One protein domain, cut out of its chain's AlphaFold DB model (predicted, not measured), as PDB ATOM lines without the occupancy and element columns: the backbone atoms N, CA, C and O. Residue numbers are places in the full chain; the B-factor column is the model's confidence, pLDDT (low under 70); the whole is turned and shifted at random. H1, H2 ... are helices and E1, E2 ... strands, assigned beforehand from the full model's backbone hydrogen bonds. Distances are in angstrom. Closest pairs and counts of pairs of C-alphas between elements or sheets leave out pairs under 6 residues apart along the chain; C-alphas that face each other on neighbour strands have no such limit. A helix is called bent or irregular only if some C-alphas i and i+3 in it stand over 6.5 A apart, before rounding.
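What this domain is: This is residues 13 to 121 of the 131 residues of the protein "Tnp_DDE_dom domain-containing protein" of Planctomycetes bacterium (UniProt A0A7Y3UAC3). A shorter bar made of H1 and H2, one after the other, meets a long, straight helix, H3, about perpendicular where H2 touches residues 85 to 89 of H3, and residues 93 to 119 of H3 stick out beyond as a bare arm. Beside H1, at the far end of that bar from H3, sits a small pair of strands, E1 and E2, with a loop from the link between them sticking out at residues 22 to 27. The printed part has 109 residues, with two named strands and three named helices in the order E1, E2, H1, H2, H3, and its class is mostly helix; the two strands form one parallel sheet in the order E1, E2. The whole is extended and flat, with a radius of gyration of the C-alphas of 23.0 A and spans of 75 by 48 by 24 A.

How they stand to each other: E1, residues 13 to 15, and E2, residues 29 to 32, are parallel neighbours, with 18 degrees between their directions. N 31 and O 13 are 2.7 A apart and N 13 and O 29 are 2.9 A apart, both within hydrogen-bond range. H1, residues 42 to 51, comes closest to E1 at the C-alphas of Tyr 14 and Arg 48, 6.3 A apart. H1 and H2, residues 54 to 64, meet only through their link. H2 touches H3, residues 74 to 119, about perpendicular at 88 degrees; the closest C-alphas are those of Ala 61 and Ala 86, 6.8 A apart. H3 touches H2 with residues 85 to 89 alone. H1 and H3 are apart, and both strands are apart from H2 and from H3. In H1, H2 and H3 every O i to N i+4 pair is within hydrogen-bond range.

Where its parts are: E1 begins with C-alpha 13 at (126.024, 140.254, 179.052) and is 6.4 A long from first to last C-alpha. E2 is 9.8 A long, H1 14.5 A and H2 14.9 A. H3 runs 67.9 A, from C-alpha 74 at (155.725, 132.197, 176.615) to C-alpha 119 at (137.906, 197.746, 176.584), and no helix is bent.

The domain as a whole: The two C-alphas farthest apart are those of Asp 23 and Trp 121, at 75.5 A. Residues 93 to 121, of which 93 to 119 belong to H3, stand free, as do residues 22 to 27. Without these stretches the body spans 48 by 28 by 19 A. The link from E1 to E2 is long, with 13 residues; the link from H1 to H2 is tight, with 2. The printed part has no cut. The mean pLDDT of the printed part is 81.3, and residues 22 to 23, 37, 102 to 118 and 120 to 121 are under 70.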
ATOM      1  N   ALA A  13     124.837 140.329 179.895       88.75
ATOM      2  CA  ALA A  13     126.024 140.254 179.052       88.75
ATOM      3  C   ALA A  13     125.611 140.176 177.575       88.75
ATOM      4  O   ALA A  13     124.789 139.349 177.199       88.75
ATOM      5  N   TYR A  14     126.171 141.023 176.708       89.62
ATOM      6  CA  TYR A  14     125.892 140.993 175.264       89.62
ATOM      7  C   TYR A  14     127.118 140.485 174.516       89.62
ATOM      8  O   TYR A  14     128.144 141.161 174.500       89.62
ATOM      9  N   VAL A  15     126.991 139.335 173.859       88.75
ATOM     10  CA  VAL A  15     128.124 138.586 173.292       88.75
ATOM     11  C   VAL A  15     128.026 138.423 171.776       88.75
ATOM     12  O   VAL A  15     126.978 138.661 171.160       88.75
ATOM     13  N   ASP A  16     129.147 138.073 171.148       88.19
ATOM     14  CA  ASP A  16     129.236 137.783 169.717       88.19
ATOM     15  C   ASP A  16     128.559 136.492 169.297       88.19
ATOM     16  O   ASP A  16     128.323 135.594 170.096       88.19
ATOM     17  N   LYS A  17     128.182 136.428 168.013       85.69
ATOM     18  CA  LYS A  17     127.485 135.267 167.443       85.69
ATOM     19  C   LYS A  17     128.318 133.988 167.586       85.69
ATOM     20  O   LYS A  17     127.750 132.911 167.709       85.69
ATOM     21  N   GLY A  18     129.644 134.126 167.572       85.38
ATOM     22  CA  GLY A  18     130.591 133.030 167.766       85.38
ATOM     23  C   GLY A  18     130.745 132.570 169.216       85.38
ATOM     24  O   GLY A  18     131.450 131.595 169.447       85.38
ATOM     25  N   TYR A  19     130.110 133.229 170.190       87.00
ATOM     26  CA  TYR A  19     130.162 132.788 171.580       87.00
ATOM     27  C   TYR A  19     129.485 131.418 171.726       87.00
ATOM     28  O   TYR A  19     128.289 131.274 171.466       87.00
ATOM     29  N   ARG A  20     130.266 130.409 172.124       82.81
ATOM     30  CA  ARG A  20     129.823 129.013 172.279       82.81
ATOM     31  C   ARG A  20     129.453 128.636 173.712       82.81
ATOM     32  O   ARG A  20     129.023 127.513 173.934       82.81
ATOM     33  N   GLY A  21     129.560 129.577 174.645       80.12
ATOM     34  CA  GLY A  21     129.571 129.263 176.065       80.12
ATOM     35  C   GLY A  21     131.003 129.149 176.571       80.12
ATOM     36  O   GLY A  21     131.928 128.801 175.843       80.12
ATOM     37  N   HIS A  22     131.161 129.528 177.820       68.69
ATOM     38  CA  HIS A  22     132.327 129.320 178.662       68.69
ATOM     39  C   HIS A  22     131.682 129.034 180.009       68.69
ATOM     40  O   HIS A  22     130.807 129.834 180.326       68.69
ATOM     41  N   ASP A  23     132.005 127.939 180.704       69.62
ATOM     42  CA  ASP A  23     131.316 127.437 181.914       69.62
ATOM     43  C   ASP A  23     131.030 128.540 182.952       69.62
ATOM     44  O   ASP A  23     131.773 128.775 183.901       69.62
ATOM     45  N   TYR A  24     129.969 129.301 182.701       75.19
ATOM     46  CA  TYR A  24     129.653 130.546 183.371       75.19
ATOM     47  C   TYR A  24     128.429 130.258 184.208       75.19
ATOM     48  O   TYR A  24     127.315 130.174 183.699       75.19
ATOM     49  N   GLU A  25     128.667 130.107 185.500       72.94
ATOM     50  CA  GLU A  25     127.643 129.795 186.497       72.94
ATOM     51  C   GLU A  25     127.045 131.063 187.132       72.94
ATOM     52  O   GLU A  25     126.357 130.999 188.146       72.94
ATOM     53  N   GLY A  26     127.341 132.246 186.586       78.31
ATOM     54  CA  GLY A  26     126.861 133.502 187.155       78.31
ATOM     55  C   GLY A  26     125.407 133.822 186.795       78.31
ATOM     56  O   GLY A  26     124.871 133.363 185.791       78.31
ATOM     57  N   GLU A  27     124.790 134.697 187.592       80.25
ATOM     58  CA  GLU A  27     123.379 135.110 187.459       80.25
ATOM     59  C   GLU A  27     123.080 135.968 186.207       80.25
ATOM     60  O   GLU A  27     121.923 136.286 185.932       80.25
ATOM     61  N   ALA A  28     124.098 136.392 185.446       84.88
ATOM     62  CA  ALA A  28     123.912 137.320 184.333       84.88
ATOM     63  C   ALA A  28     123.249 136.658 183.114       84.88
ATOM     64  O   ALA A  28     123.711 135.638 182.601       84.88
ATOM     65  N   ALA A  29     122.236 137.315 182.549       86.75
ATOM     66  CA  ALA A  29     121.604 136.873 181.313       86.75
ATOM     67  C   ALA A  29     122.523 137.112 180.101       86.75
ATOM     68  O   ALA A  29     122.888 138.251 179.787       86.75
ATOM     69  N   VAL A  30     122.865 136.046 179.371       87.69
ATOM     70  CA  VAL A  30     123.728 136.118 178.181       87.69
ATOM     71  C   VAL A  30     122.900 136.291 176.902       87.69
ATOM     72  O   VAL A  30     122.132 135.425 176.483       87.69
ATOM     73  N   HIS A  31     123.099 137.418 176.219       88.25
ATOM     74  CA  HIS A  31     122.410 137.808 174.990       88.25
ATOM     75  C   HIS A  31     123.333 137.668 173.774       88.25
ATOM     76  O   HIS A  31     124.154 138.544 173.494       88.25
ATOM     77  N   ILE A  32     123.146 136.607 172.989       87.81
ATOM     78  CA  ILE A  32     123.911 136.364 171.753       87.81
ATOM     79  C   ILE A  32     123.387 137.247 170.610       87.81
ATOM     80  O   ILE A  32     122.175 137.424 170.433       87.81
ATOM     81  N   ALA A  33     124.288 137.811 169.803       84.19
ATOM     82  CA  ALA A  33     123.889 138.576 168.624       84.19
ATOM     83  C   ALA A  33     123.193 137.746 167.546       84.19
ATOM     84  O   ALA A  33     123.470 136.570 167.334       84.19
ATOM     85  N   GLY A  34     122.258 138.392 166.850       81.12
ATOM     86  CA  GLY A  34     121.402 137.754 165.851       81.12
ATOM     87  C   GLY A  34     120.199 137.013 166.443       81.12
ATOM     88  O   GLY A  34     119.207 136.846 165.742       81.12
ATOM     89  N   ARG A  35     120.211 136.648 167.735       80.62
ATOM     90  CA  ARG A  35     119.055 136.037 168.417       80.62
ATOM     91  C   ARG A  35     118.122 137.096 169.012       80.62
ATOM     92  O   ARG A  35     118.575 138.102 169.558       80.62
ATOM     93  N   GLY A  36     116.809 136.881 168.893       74.12
ATOM     94  CA  GLY A  36     115.780 137.691 169.567       74.12
ATOM     95  C   GLY A  36     115.691 139.166 169.140       74.12
ATOM     96  O   GLY A  36     115.065 139.963 169.830       74.12
ATOM     97  N   SER A  37     116.303 139.556 168.012       69.62
ATOM     98  CA  SER A  37     116.393 140.966 167.581       69.62
ATOM     99  C   SER A  37     115.028 141.597 167.251       69.62
ATOM    100  O   SER A  37     114.799 142.776 167.530       69.62
ATOM    101  N   LYS A  38     114.091 140.800 166.712       75.50
ATOM    102  CA  LYS A  38     112.782 141.281 166.234       75.50
ATOM    103  C   LYS A  38     111.934 141.918 167.348       75.50
ATOM    104  O   LYS A  38     111.334 142.961 167.118       75.50
ATOM    105  N   ARG A  39     111.953 141.359 168.566       81.38
ATOM    106  CA  ARG A  39     111.199 141.862 169.738       81.38
ATOM    107  C   ARG A  39     112.065 142.636 170.745       81.38
ATOM    108  O   ARG A  39     111.632 142.892 171.860       81.38
ATOM    109  N   ALA A  40     113.296 143.003 170.377       83.69
ATOM    110  CA  ALA A  40     114.212 143.668 171.302       83.69
ATOM    111  C   ALA A  40     113.768 145.106 171.625       83.69
ATOM    112  O   ALA A  40     113.475 145.890 170.718       83.69
ATOM    113  N   THR A  41     113.805 145.479 172.906       88.56
ATOM    114  CA  THR A  41     113.504 146.847 173.358       88.56
ATOM    115  C   THR A  41     114.548 147.846 172.847       88.56
ATOM    116  O   THR A  41     115.676 147.482 172.490       88.56
ATOM    117  N   ARG A  42     114.223 149.148 172.851       89.75
ATOM    118  CA  ARG A  42     115.170 150.217 172.467       89.75
ATOM    119  C   ARG A  42     116.485 150.135 173.253       89.75
ATOM    120  O   ARG A  42     117.561 150.310 172.675       89.75
ATOM    121  N   VAL A  43     116.411 149.829 174.549       88.88
ATOM    122  CA  VAL A  43     117.583 149.666 175.423       88.88
ATOM    123  C   VAL A  43     118.420 148.463 174.992       88.88
ATOM    124  O   VAL A  43     119.626 148.605 174.786       88.88
ATOM    125  N   GLN A  44     117.794 147.306 174.770       87.94
ATOM    126  CA  GLN A  44     118.485 146.097 174.314       87.94
ATOM    127  C   GLN A  44     119.159 146.307 172.950       87.94
ATOM    128  O   GLN A  44     120.306 145.905 172.761       87.94
ATOM    129  N   ARG A  45     118.500 147.000 172.011       88.00
ATOM    130  CA  ARG A  45     119.093 147.369 170.712       88.00
ATOM    131  C   ARG A  45     120.317 148.273 170.884       88.00
ATOM    132  O   ARG A  45     121.358 148.014 170.282       88.00
ATOM    133  N   LYS A  46     120.239 149.293 171.752       90.06
ATOM    134  CA  LYS A  46     121.374 150.182 172.060       90.06
ATOM    135  C   LYS A  46     122.551 149.412 172.667       90.06
ATOM    136  O   LYS A  46     123.689 149.639 172.260       90.06
ATOM    137  N   ARG A  47     122.294 148.491 173.601       89.31
ATOM    138  CA  ARG A  47     123.330 147.641 174.214       89.31
ATOM    139  C   ARG A  47     123.974 146.701 173.183       89.31
ATOM    140  O   ARG A  47     125.199 146.683 173.076       89.31
ATOM    141  N   ARG A  48     123.178 146.047 172.324       88.25
ATOM    142  CA  ARG A  48     123.680 145.227 171.196       88.25
ATOM    143  C   ARG A  48     124.538 146.026 170.208       88.25
ATOM    144  O   ARG A  48     125.535 145.493 169.729       88.25
ATOM    145  N   LYS A  49     124.185 147.288 169.924       87.06
ATOM    146  CA  LYS A  49     124.984 148.185 169.068       87.06
ATOM    147  C   LYS A  49     126.280 148.631 169.752       87.06
ATOM    148  O   LYS A  49     127.318 148.673 169.114       87.06
ATOM    149  N   ARG A  50     126.256 148.934 171.054       88.25
ATOM    150  CA  ARG A  50     127.473 149.305 171.804       88.25
ATOM    151  C   ARG A  50     128.514 148.189 171.824       88.25
ATOM    152  O   ARG A  50     129.701 148.485 171.762       88.25
ATOM    153  N   ARG A  51     128.074 146.932 171.873       89.25
ATOM    154  CA  ARG A  51     128.952 145.758 171.812       89.25
ATOM    155  C   ARG A  51     129.852 145.762 170.570       89.25
ATOM    156  O   ARG A  51     131.036 145.510 170.716       89.25
ATOM    157  N   SER A  52     129.361 146.141 169.383       85.69
ATOM    158  CA  SER A  52     130.202 146.152 168.168       85.69
ATOM    159  C   SER A  52     131.342 147.172 168.215       85.69
ATOM    160  O   SER A  52     132.259 147.099 167.408       85.69
ATOM    161  N   ALA A  53     131.322 148.119 169.160       87.75
ATOM    162  CA  ALA A  53     132.420 149.056 169.360       87.75
ATOM    163  C   ALA A  53     133.651 148.417 170.029       87.75
ATOM    164  O   ALA A  53     134.659 149.105 170.195       87.75
ATOM    165  N   ILE A  54     133.584 147.149 170.458       85.06
ATOM    166  CA  ILE A  54     134.735 146.449 171.037       85.06
ATOM    167  C   ILE A  54     135.721 145.969 169.968       85.06
ATOM    168  O   ILE A  54     136.922 146.115 170.166       85.06
ATOM    169  N   GLU A  55     135.229 145.517 168.811       85.31
ATOM    170  CA  GLU A  55     136.070 144.990 167.728       85.31
ATOM    171  C   GLU A  55     137.060 146.033 167.190       85.31
ATOM    172  O   GLU A  55     138.261 145.757 167.180       85.31
ATOM    173  N   PRO A  56     136.643 147.278 166.869       86.94
ATOM    174  CA  PRO A  56     137.595 148.313 166.484       86.94
ATOM    175  C   PRO A  56     138.622 148.591 167.583       86.94
ATOM    176  O   PRO A  56     139.795 148.782 167.293       86.94
ATOM    177  N   LYS A  57     138.220 148.576 168.862       86.56
ATOM    178  CA  LYS A  57     139.150 148.819 169.978       86.56
ATOM    179  C   LYS A  57     140.205 147.720 170.088       86.56
ATOM    180  O   LYS A  57     141.361 148.046 170.342       86.56
ATOM    181  N   ILE A  58     139.822 146.457 169.897       84.69
ATOM    182  CA  ILE A  58     140.758 145.326 169.861       84.69
ATOM    183  C   ILE A  58     141.666 145.441 168.632       84.69
ATOM    184  O   ILE A  58     142.874 145.255 168.755       84.69
ATOM    185  N   GLY A  59     141.120 145.815 167.473       87.88
ATOM    186  CA  GLY A  59     141.895 146.095 166.262       87.88
ATOM    187  C   GLY A  59     142.958 147.175 166.485       87.88
ATOM    188  O   GLY A  59     144.137 146.929 166.246       87.88
ATOM    189  N   HIS A  60     142.571 148.324 167.045       85.94
ATOM    190  CA  HIS A  60     143.501 149.396 167.413       85.94
ATOM    191  C   HIS A  60     144.509 148.955 168.478       85.94
ATOM    192  O   HIS A  60     145.659 149.378 168.446       85.94
ATOM    193  N   ALA A  61     144.129 148.091 169.423       84.38
ATOM    194  CA  ALA A  61     145.094 147.535 170.369       84.38
ATOM    195  C   ALA A  61     146.147 146.666 169.646       84.38
ATOM    196  O   ALA A  61     147.353 146.813 169.854       84.38
ATOM    197  N   LYS A  62     145.712 145.818 168.708       83.56
ATOM    198  CA  LYS A  62     146.600 144.997 167.871       83.56
ATOM    199  C   LYS A  62     147.584 145.828 167.052       83.56
ATOM    200  O   LYS A  62     148.784 145.556 167.115       83.56
ATOM    201  N   SER A  63     147.101 146.838 166.333       83.31
ATOM    202  CA  SER A  63     147.925 147.645 165.428       83.31
ATOM    203  C   SER A  63     148.710 148.751 166.142       83.31
ATOM    204  O   SER A  63     149.905 148.915 165.906       83.31
ATOM    205  N   GLU A  64     148.071 149.500 167.043       79.38
ATOM    206  CA  GLU A  64     148.628 150.727 167.621       79.38
ATOM    207  C   GLU A  64     149.210 150.537 169.022       79.38
ATOM    208  O   GLU A  64     149.975 151.392 169.465       79.38
ATOM    209  N   SER A  65     148.823 149.503 169.782       75.81
ATOM    210  CA  SER A  65     149.278 149.308 171.174       75.81
ATOM    211  C   SER A  65     150.301 148.189 171.351       75.81
ATOM    212  O   SER A  65     150.444 147.682 172.457       75.81
ATOM    213  N   ARG A  66     151.024 147.818 170.283       76.38
ATOM    214  CA  ARG A  66     152.074 146.774 170.280       76.38
ATOM    215  C   ARG A  66     151.604 145.397 170.776       76.38
ATOM    216  O   ARG A  66     152.429 144.525 171.019       76.38
ATOM    217  N   LEU A  67     150.293 145.160 170.838       83.06
ATOM    218  CA  LEU A  67     149.737 143.868 171.248       83.06
ATOM    219  C   LEU A  67     150.176 142.741 170.295       83.06
ATOM    220  O   LEU A  67     150.364 141.614 170.727       83.06
ATOM    221  N   GLY A  68     150.378 143.049 169.007       77.81
ATOM    222  CA  GLY A  68     150.865 142.091 168.008       77.81
ATOM    223  C   GLY A  68     152.370 141.789 168.054       77.81
ATOM    224  O   GLY A  68     152.847 141.045 167.205       77.81
ATOM    225  N   ARG A  69     153.137 142.383 168.980       79.25
ATOM    226  CA  ARG A  69     154.589 142.175 169.119       79.25
ATOM    227  C   ARG A  69     154.946 141.960 170.591       79.25
ATOM    228  O   ARG A  69     155.252 142.917 171.298       79.25
ATOM    229  N   CYS A  70     154.872 140.710 171.047       84.31
ATOM    230  CA  CYS A  70     155.302 140.311 172.384       84.31
ATOM    231  C   CYS A  70     156.789 139.931 172.362       84.31
ATOM    232  O   CYS A  70     157.189 139.052 171.604       84.31
ATOM    233  N   TYR A  71     157.603 140.600 173.181       84.56
ATOM    234  CA  TYR A  71     159.027 140.275 173.370       84.56
ATOM    235  C   TYR A  71     159.272 139.443 174.639       84.56
ATOM    236  O   TYR A  71     160.410 139.107 174.955       84.56
ATOM    237  N   LEU A  72     158.207 139.149 175.389       85.12
ATOM    238  CA  LEU A  72     158.256 138.351 176.607       85.12
ATOM    239  C   LEU A  72     158.076 136.870 176.261       85.12
ATOM    240  O   LEU A  72     157.402 136.516 175.296       85.12
ATOM    241  N   LYS A  73     158.697 135.990 177.048       89.06
ATOM    242  CA  LYS A  73     158.738 134.557 176.750       89.06
ATOM    243  C   LYS A  73     157.468 133.846 177.232       89.06
ATOM    244  O   LYS A  73     157.143 133.883 178.419       89.06
ATOM    245  N   GLY A  74     156.824 133.121 176.321       90.62
ATOM    246  CA  GLY A  74     155.725 132.197 176.615       90.62
ATOM    247  C   GLY A  74     154.402 132.865 177.002       90.62
ATOM    248  O   GLY A  74     154.267 134.087 177.006       90.62
ATOM    249  N   LEU A  75     153.424 132.033 177.379       90.19
ATOM    250  CA  LEU A  75     152.037 132.449 177.641       90.19
ATOM    251  C   LEU A  75     151.905 133.476 178.774       90.19
ATOM    252  O   LEU A  75     151.072 134.378 178.703       90.19
ATOM    253  N   ALA A  76     152.735 133.364 179.813       91.25
ATOM    254  CA  ALA A  76     152.766 134.346 180.895       91.25
ATOM    255  C   ALA A  76     153.214 135.725 180.382       91.25
ATOM    256  O   ALA A  76     152.633 136.748 180.745       91.25
ATOM    257  N   GLY A  77     154.206 135.746 179.486       89.69
ATOM    258  CA  GLY A  77     154.660 136.954 178.810       89.69
ATOM    259  C   GLY A  77     153.574 137.583 177.940       89.69
ATOM    260  O   GLY A  77     153.354 138.790 178.017       89.69
ATOM    261  N   ASP A  78     152.840 136.766 177.185       89.56
ATOM    262  CA  ASP A  78     151.713 137.231 176.373       89.56
ATOM    263  C   ASP A  78     150.610 137.855 177.233       89.56
ATOM    264  O   ASP A  78     150.124 138.944 176.919       89.56
ATOM    265  N   ALA A  79     150.256 137.222 178.356       90.88
ATOM    266  CA  ALA A  79     149.266 137.757 179.288       90.88
ATOM    267  C   ALA A  79     149.688 139.130 179.842       90.88
ATOM    268  O   ALA A  79     148.896 140.076 179.835       90.88
ATOM    269  N   ILE A  80     150.953 139.268 180.254       91.62
ATOM    270  CA  ILE A  80     151.512 140.540 180.733       91.62
ATOM    271  C   ILE A  80     151.491 141.593 179.618       91.62
ATOM    272  O   ILE A  80     151.044 142.721 179.840       91.62
ATOM    273  N   ASN A  81     151.920 141.229 178.407       91.44
ATOM    274  CA  ASN A  81     151.932 142.135 177.263       91.44
ATOM    275  C   ASN A  81     150.521 142.644 176.938       91.44
ATOM    276  O   ASN A  81     150.345 143.833 176.679       91.44
ATOM    277  N   VAL A  82     149.504 141.777 177.015       91.31
ATOM    278  CA  VAL A  82     148.102 142.160 176.795       91.31
ATOM    279  C   VAL A  82     147.641 143.218 177.793       91.31
ATOM    280  O   VAL A  82     147.062 144.233 177.392       91.31
ATOM    281  N   VAL A  83     147.933 143.020 179.080       91.25
ATOM    282  CA  VAL A  83     147.556 143.967 180.139       91.25
ATOM    283  C   VAL A  83     148.267 145.312 179.953       91.25
ATOM    284  O   VAL A  83     147.617 146.361 179.972       91.25
ATOM    285  N   LEU A  84     149.581 145.299 179.706       90.94
ATOM    286  CA  LEU A  84     150.377 146.519 179.526       90.94
ATOM    287  C   LEU A  84     149.985 147.291 178.260       90.94
ATOM    288  O   LEU A  84     149.830 148.515 178.296       90.94
ATOM    289  N   ALA A  85     149.757 146.592 177.149       90.19
ATOM    290  CA  ALA A  85     149.284 147.179 175.901       90.19
ATOM    291  C   ALA A  85     147.923 147.874 176.081       90.19
ATOM    292  O   ALA A  85     147.732 149.011 175.630       90.19
ATOM    293  N   ALA A  86     146.989 147.226 176.786       90.06
ATOM    294  CA  ALA A  86     145.681 147.795 177.099       90.06
ATOM    295  C   ALA A  86     145.792 149.037 178.001       90.06
ATOM    296  O   ALA A  86     145.170 150.066 177.714       90.06
ATOM    297  N   ALA A  87     146.628 148.982 179.043       91.31
ATOM    298  CA  ALA A  87     146.904 150.124 179.913       91.31
ATOM    299  C   ALA A  87     147.487 151.307 179.119       91.31
ATOM    300  O   ALA A  87     146.962 152.420 179.182       91.31
ATOM    301  N   GLY A  88     148.493 151.061 178.272       90.44
ATOM    302  CA  GLY A  88     149.084 152.076 177.396       90.44
ATOM    303  C   GLY A  88     148.080 152.686 176.407       90.44
ATOM    304  O   GLY A  88     148.085 153.895 176.161       90.44
ATOM    305  N   ALA A  89     147.161 151.887 175.855       88.75
ATOM    306  CA  ALA A  89     146.076 152.396 175.015       88.75
ATOM    307  C   ALA A  89     145.117 153.322 175.787       88.75
ATOM    308  O   ALA A  89     144.674 154.335 175.237       88.75
ATOM    309  N   ASN A  90     144.826 153.012 177.052       90.06
ATOM    310  CA  ASN A  90     144.000 153.855 177.918       90.06
ATOM    311  C   ASN A  90     144.714 155.158 178.302       90.06
ATOM    312  O   ASN A  90     144.123 156.230 178.156       90.06
ATOM    313  N   PHE A  91     145.998 155.107 178.670       91.25
ATOM    314  CA  PHE A  91     146.781 156.312 178.958       91.25
ATOM    315  C   PHE A  91     146.854 157.258 177.757       91.25
ATOM    316  O   PHE A  91     146.642 158.458 177.907       91.25
ATOM    317  N   ARG A  92     147.019 156.741 176.532       90.12
ATOM    318  CA  ARG A  92     146.970 157.572 175.313       90.12
ATOM    319  C   ARG A  92     145.629 158.277 175.096       90.12
ATOM    320  O   ARG A  92     145.590 159.311 174.430       90.12
ATOM    321  N   LYS A  93     144.516 157.738 175.600       88.62
ATOM    322  CA  LYS A  93     143.215 158.433 175.561       88.62
ATOM    323  C   LYS A  93     143.165 159.547 176.600       88.62
ATOM    324  O   LYS A  93     142.787 160.658 176.249       88.62
ATOM    325  N   LEU A  94     143.607 159.273 177.827       91.38
ATOM    326  CA  LEU A  94     143.679 160.273 178.896       91.38
ATOM    327  C   LEU A  94     144.586 161.449 178.510       91.38
ATOM    328  O   LEU A  94     144.170 162.598 178.599       91.38
ATOM    329  N   LEU A  95     145.778 161.172 177.977       91.69
ATOM    330  CA  LEU A  95     146.706 162.208 177.518       91.69
ATOM    331  C   LEU A  95     146.123 163.057 176.379       91.69
ATOM    332  O   LEU A  95     146.326 164.269 176.356       91.69
ATOM    333  N   ARG A  96     145.361 162.450 175.455       90.12
ATOM    334  CA  ARG A  96     144.643 163.195 174.406       90.12
ATOM    335  C   ARG A  96     143.579 164.122 174.992       90.12
ATOM    336  O   ARG A  96     143.523 165.277 174.591       90.12
ATOM    337  N   LEU A  97     142.795 163.648 175.960       91.12
ATOM    338  CA  LEU A  97     141.790 164.468 176.641       91.12
ATOM    339  C   LEU A  97     142.429 165.653 177.374       91.12
ATOM    340  O   LEU A  97     141.984 166.783 177.203       91.12
ATOM    341  N   LEU A  98     143.517 165.417 178.114       91.19
ATOM    342  CA  LEU A  98     144.249 166.473 178.821       91.19
ATOM    343  C   LEU A  98     144.872 167.496 177.861       91.19
ATOM    344  O   LEU A  98     144.881 168.690 178.154       91.19
ATOM    345  N   ARG A  99     145.382 167.052 176.704       89.38
ATOM    346  CA  ARG A  99     145.901 167.954 175.664       89.38
ATOM    347  C   ARG A  99     144.791 168.812 175.055       89.38
ATOM    348  O   ARG A  99     145.004 170.004 174.864       89.38
ATOM    349  N   CYS A 100     143.626 168.231 174.769       81.62
ATOM    350  CA  CYS A 100     142.471 168.986 174.281       81.62
ATOM    351  C   CYS A 100     141.982 170.002 175.320       81.62
ATOM    352  O   CYS A 100     141.772 171.155 174.965       81.62
ATOM    353  N   ALA A 101     141.872 169.612 176.594       80.19
ATOM    354  CA  ALA A 101     141.444 170.508 177.669       80.19
ATOM    355  C   ALA A 101     142.360 171.739 177.805       80.19
ATOM    356  O   ALA A 101     141.870 172.863 177.842       80.19
ATOM    357  N   ARG A 102     143.689 171.548 177.770       67.12
ATOM    358  CA  ARG A 102     144.660 172.660 177.814       67.12
ATOM    359  C   ARG A 102     144.641 173.563 176.573       67.12
ATOM    360  O   ARG A 102     144.964 174.741 176.676       67.12
ATOM    361  N   GLY A 103     144.270 173.037 175.405       61.41
ATOM    362  CA  GLY A 103     144.118 173.840 174.184       61.41
ATOM    363  C   GLY A 103     142.908 174.779 174.227       61.41
ATOM    364  O   GLY A 103     142.979 175.891 173.710       61.41
ATOM    365  N   VAL A 104     141.823 174.368 174.893       59.56
ATOM    366  CA  VAL A 104     140.621 175.202 175.089       59.56
ATOM    367  C   VAL A 104     140.912 176.390 176.017       59.56
ATOM    368  O   VAL A 104     140.401 177.490 175.805       59.56
ATOM    369  N   GLU A 105     141.795 176.211 176.998       56.47
ATOM    370  CA  GLU A 105     142.211 177.279 177.915       56.47
ATOM    371  C   GLU A 105     143.048 178.366 177.215       56.47
ATOM    372  O   GLU A 105     142.831 179.555 177.439       56.47
ATOM    373  N   GLN A 106     143.922 177.989 176.275       56.34
ATOM    374  CA  GLN A 106     144.698 178.948 175.472       56.34
ATOM    375  C   GLN A 106     143.806 179.831 174.588       56.34
ATOM    376  O   GLN A 106     144.030 181.035 174.488       56.34
ATOM    377  N   THR A 107     142.748 179.268 173.995       55.81
ATOM    378  CA  THR A 107     141.767 180.053 173.226       55.81
ATOM    379  C   THR A 107     140.922 180.978 174.103       55.81
ATOM    380  O   THR A 107     140.494 182.037 173.647       55.81
ATOM    381  N   PHE A 108     140.715 180.620 175.373       57.25
ATOM    382  CA  PHE A 108     139.999 181.454 176.336       57.25
ATOM    383  C   PHE A 108     140.836 182.677 176.752       57.25
ATOM    384  O   PHE A 108     140.327 183.796 176.763       57.25
ATOM    385  N   GLN A 109     142.139 182.485 176.988       58.34
ATOM    386  CA  GLN A 109     143.083 183.569 177.298       58.34
ATOM    387  C   GLN A 109     143.254 184.554 176.131       58.34
ATOM    388  O   GLN A 109     143.277 185.765 176.342       58.34
ATOM    389  N   LEU A 110     143.313 184.063 174.888       59.44
ATOM    390  CA  LEU A 110     143.436 184.922 173.703       59.44
ATOM    391  C   LEU A 110     142.177 185.770 173.450       59.44
ATOM    392  O   LEU A 110     142.303 186.942 173.099       59.44
ATOM    393  N   ASN A 111     140.977 185.224 173.683       60.31
ATOM    394  CA  ASN A 111     139.732 185.997 173.590       60.31
ATOM    395  C   ASN A 111     139.622 187.056 174.697       60.31
ATOM    396  O   ASN A 111     139.170 188.167 174.431       60.31
ATOM    397  N   PHE A 112     140.078 186.755 175.917       60.53
ATOM    398  CA  PHE A 112     140.125 187.746 176.995       60.53
ATOM    399  C   PHE A 112     141.152 188.848 176.731       60.53
ATOM    400  O   PHE A 112     140.836 190.008 176.960       60.53
ATOM    401  N   ALA A 113     142.333 188.533 176.196       66.38
ATOM    402  CA  ALA A 113     143.330 189.541 175.832       66.38
ATOM    403  C   ALA A 113     142.820 190.505 174.744       66.38
ATOM    404  O   ALA A 113     142.991 191.715 174.873       66.38
ATOM    405  N   TRP A 114     142.131 189.993 173.715       66.62
ATOM    406  CA  TRP A 114     141.475 190.817 172.690       66.62
ATOM    407  C   TRP A 114     140.346 191.681 173.259       66.62
ATOM    408  O   TRP A 114     140.286 192.879 172.981       66.62
ATOM    409  N   LEU A 115     139.477 191.104 174.093       69.12
ATOM    410  CA  LEU A 115     138.390 191.832 174.750       69.12
ATOM    411  C   LEU A 115     138.929 192.926 175.687       69.12
ATOM    412  O   LEU A 115     138.408 194.036 175.716       69.12
ATOM    413  N   TRP A 116     140.015 192.643 176.406       65.25
ATOM    414  CA  TRP A 116     140.678 193.587 177.303       65.25
ATOM    415  C   TRP A 116     141.389 194.715 176.534       65.25
ATOM    416  O   TRP A 116     141.369 195.864 176.970       65.25
ATOM    417  N   HIS A 117     141.947 194.430 175.351       69.88
ATOM    418  CA  HIS A 117     142.506 195.449 174.454       69.88
ATOM    419  C   HIS A 117     141.419 196.350 173.836       69.88
ATOM    420  O   HIS A 117     141.649 197.543 173.644       69.88
ATOM    421  N   LEU A 118     140.225 195.804 173.571       67.12
ATOM    422  CA  LEU A 118     139.057 196.552 173.089       67.12
ATOM    423  C   LEU A 118     138.473 197.469 174.181       67.12
ATOM    424  O   LEU A 118     138.150 198.621 173.914       67.12
ATOM    425  N   LEU A 119     138.392 196.982 175.425       71.69
ATOM    426  CA  LEU A 119     137.906 197.746 176.584       71.69
ATOM    427  C   LEU A 119     138.872 198.845 177.060       71.69
ATOM    428  O   LEU A 119     138.451 199.743 177.786       71.69
ATOM    429  N   ARG A 120     140.152 198.800 176.666       68.44
ATOM    430  CA  ARG A 120     141.172 199.797 177.039       68.44
ATOM    431  C   ARG A 120     141.404 200.876 175.969       68.44
ATOM    432  O   ARG A 120     142.304 201.696 176.138       68.44
ATOM    433  N   TRP A 121     140.625 200.902 174.882       49.16
ATOM    434  CA  TRP A 121     140.780 201.913 173.829       49.16
ATOM    435  C   TRP A 121     140.384 203.312 174.341       49.16
ATOM    436  O   TRP A 121     139.220 203.521 174.692       49.16
TER     437      TRP A 121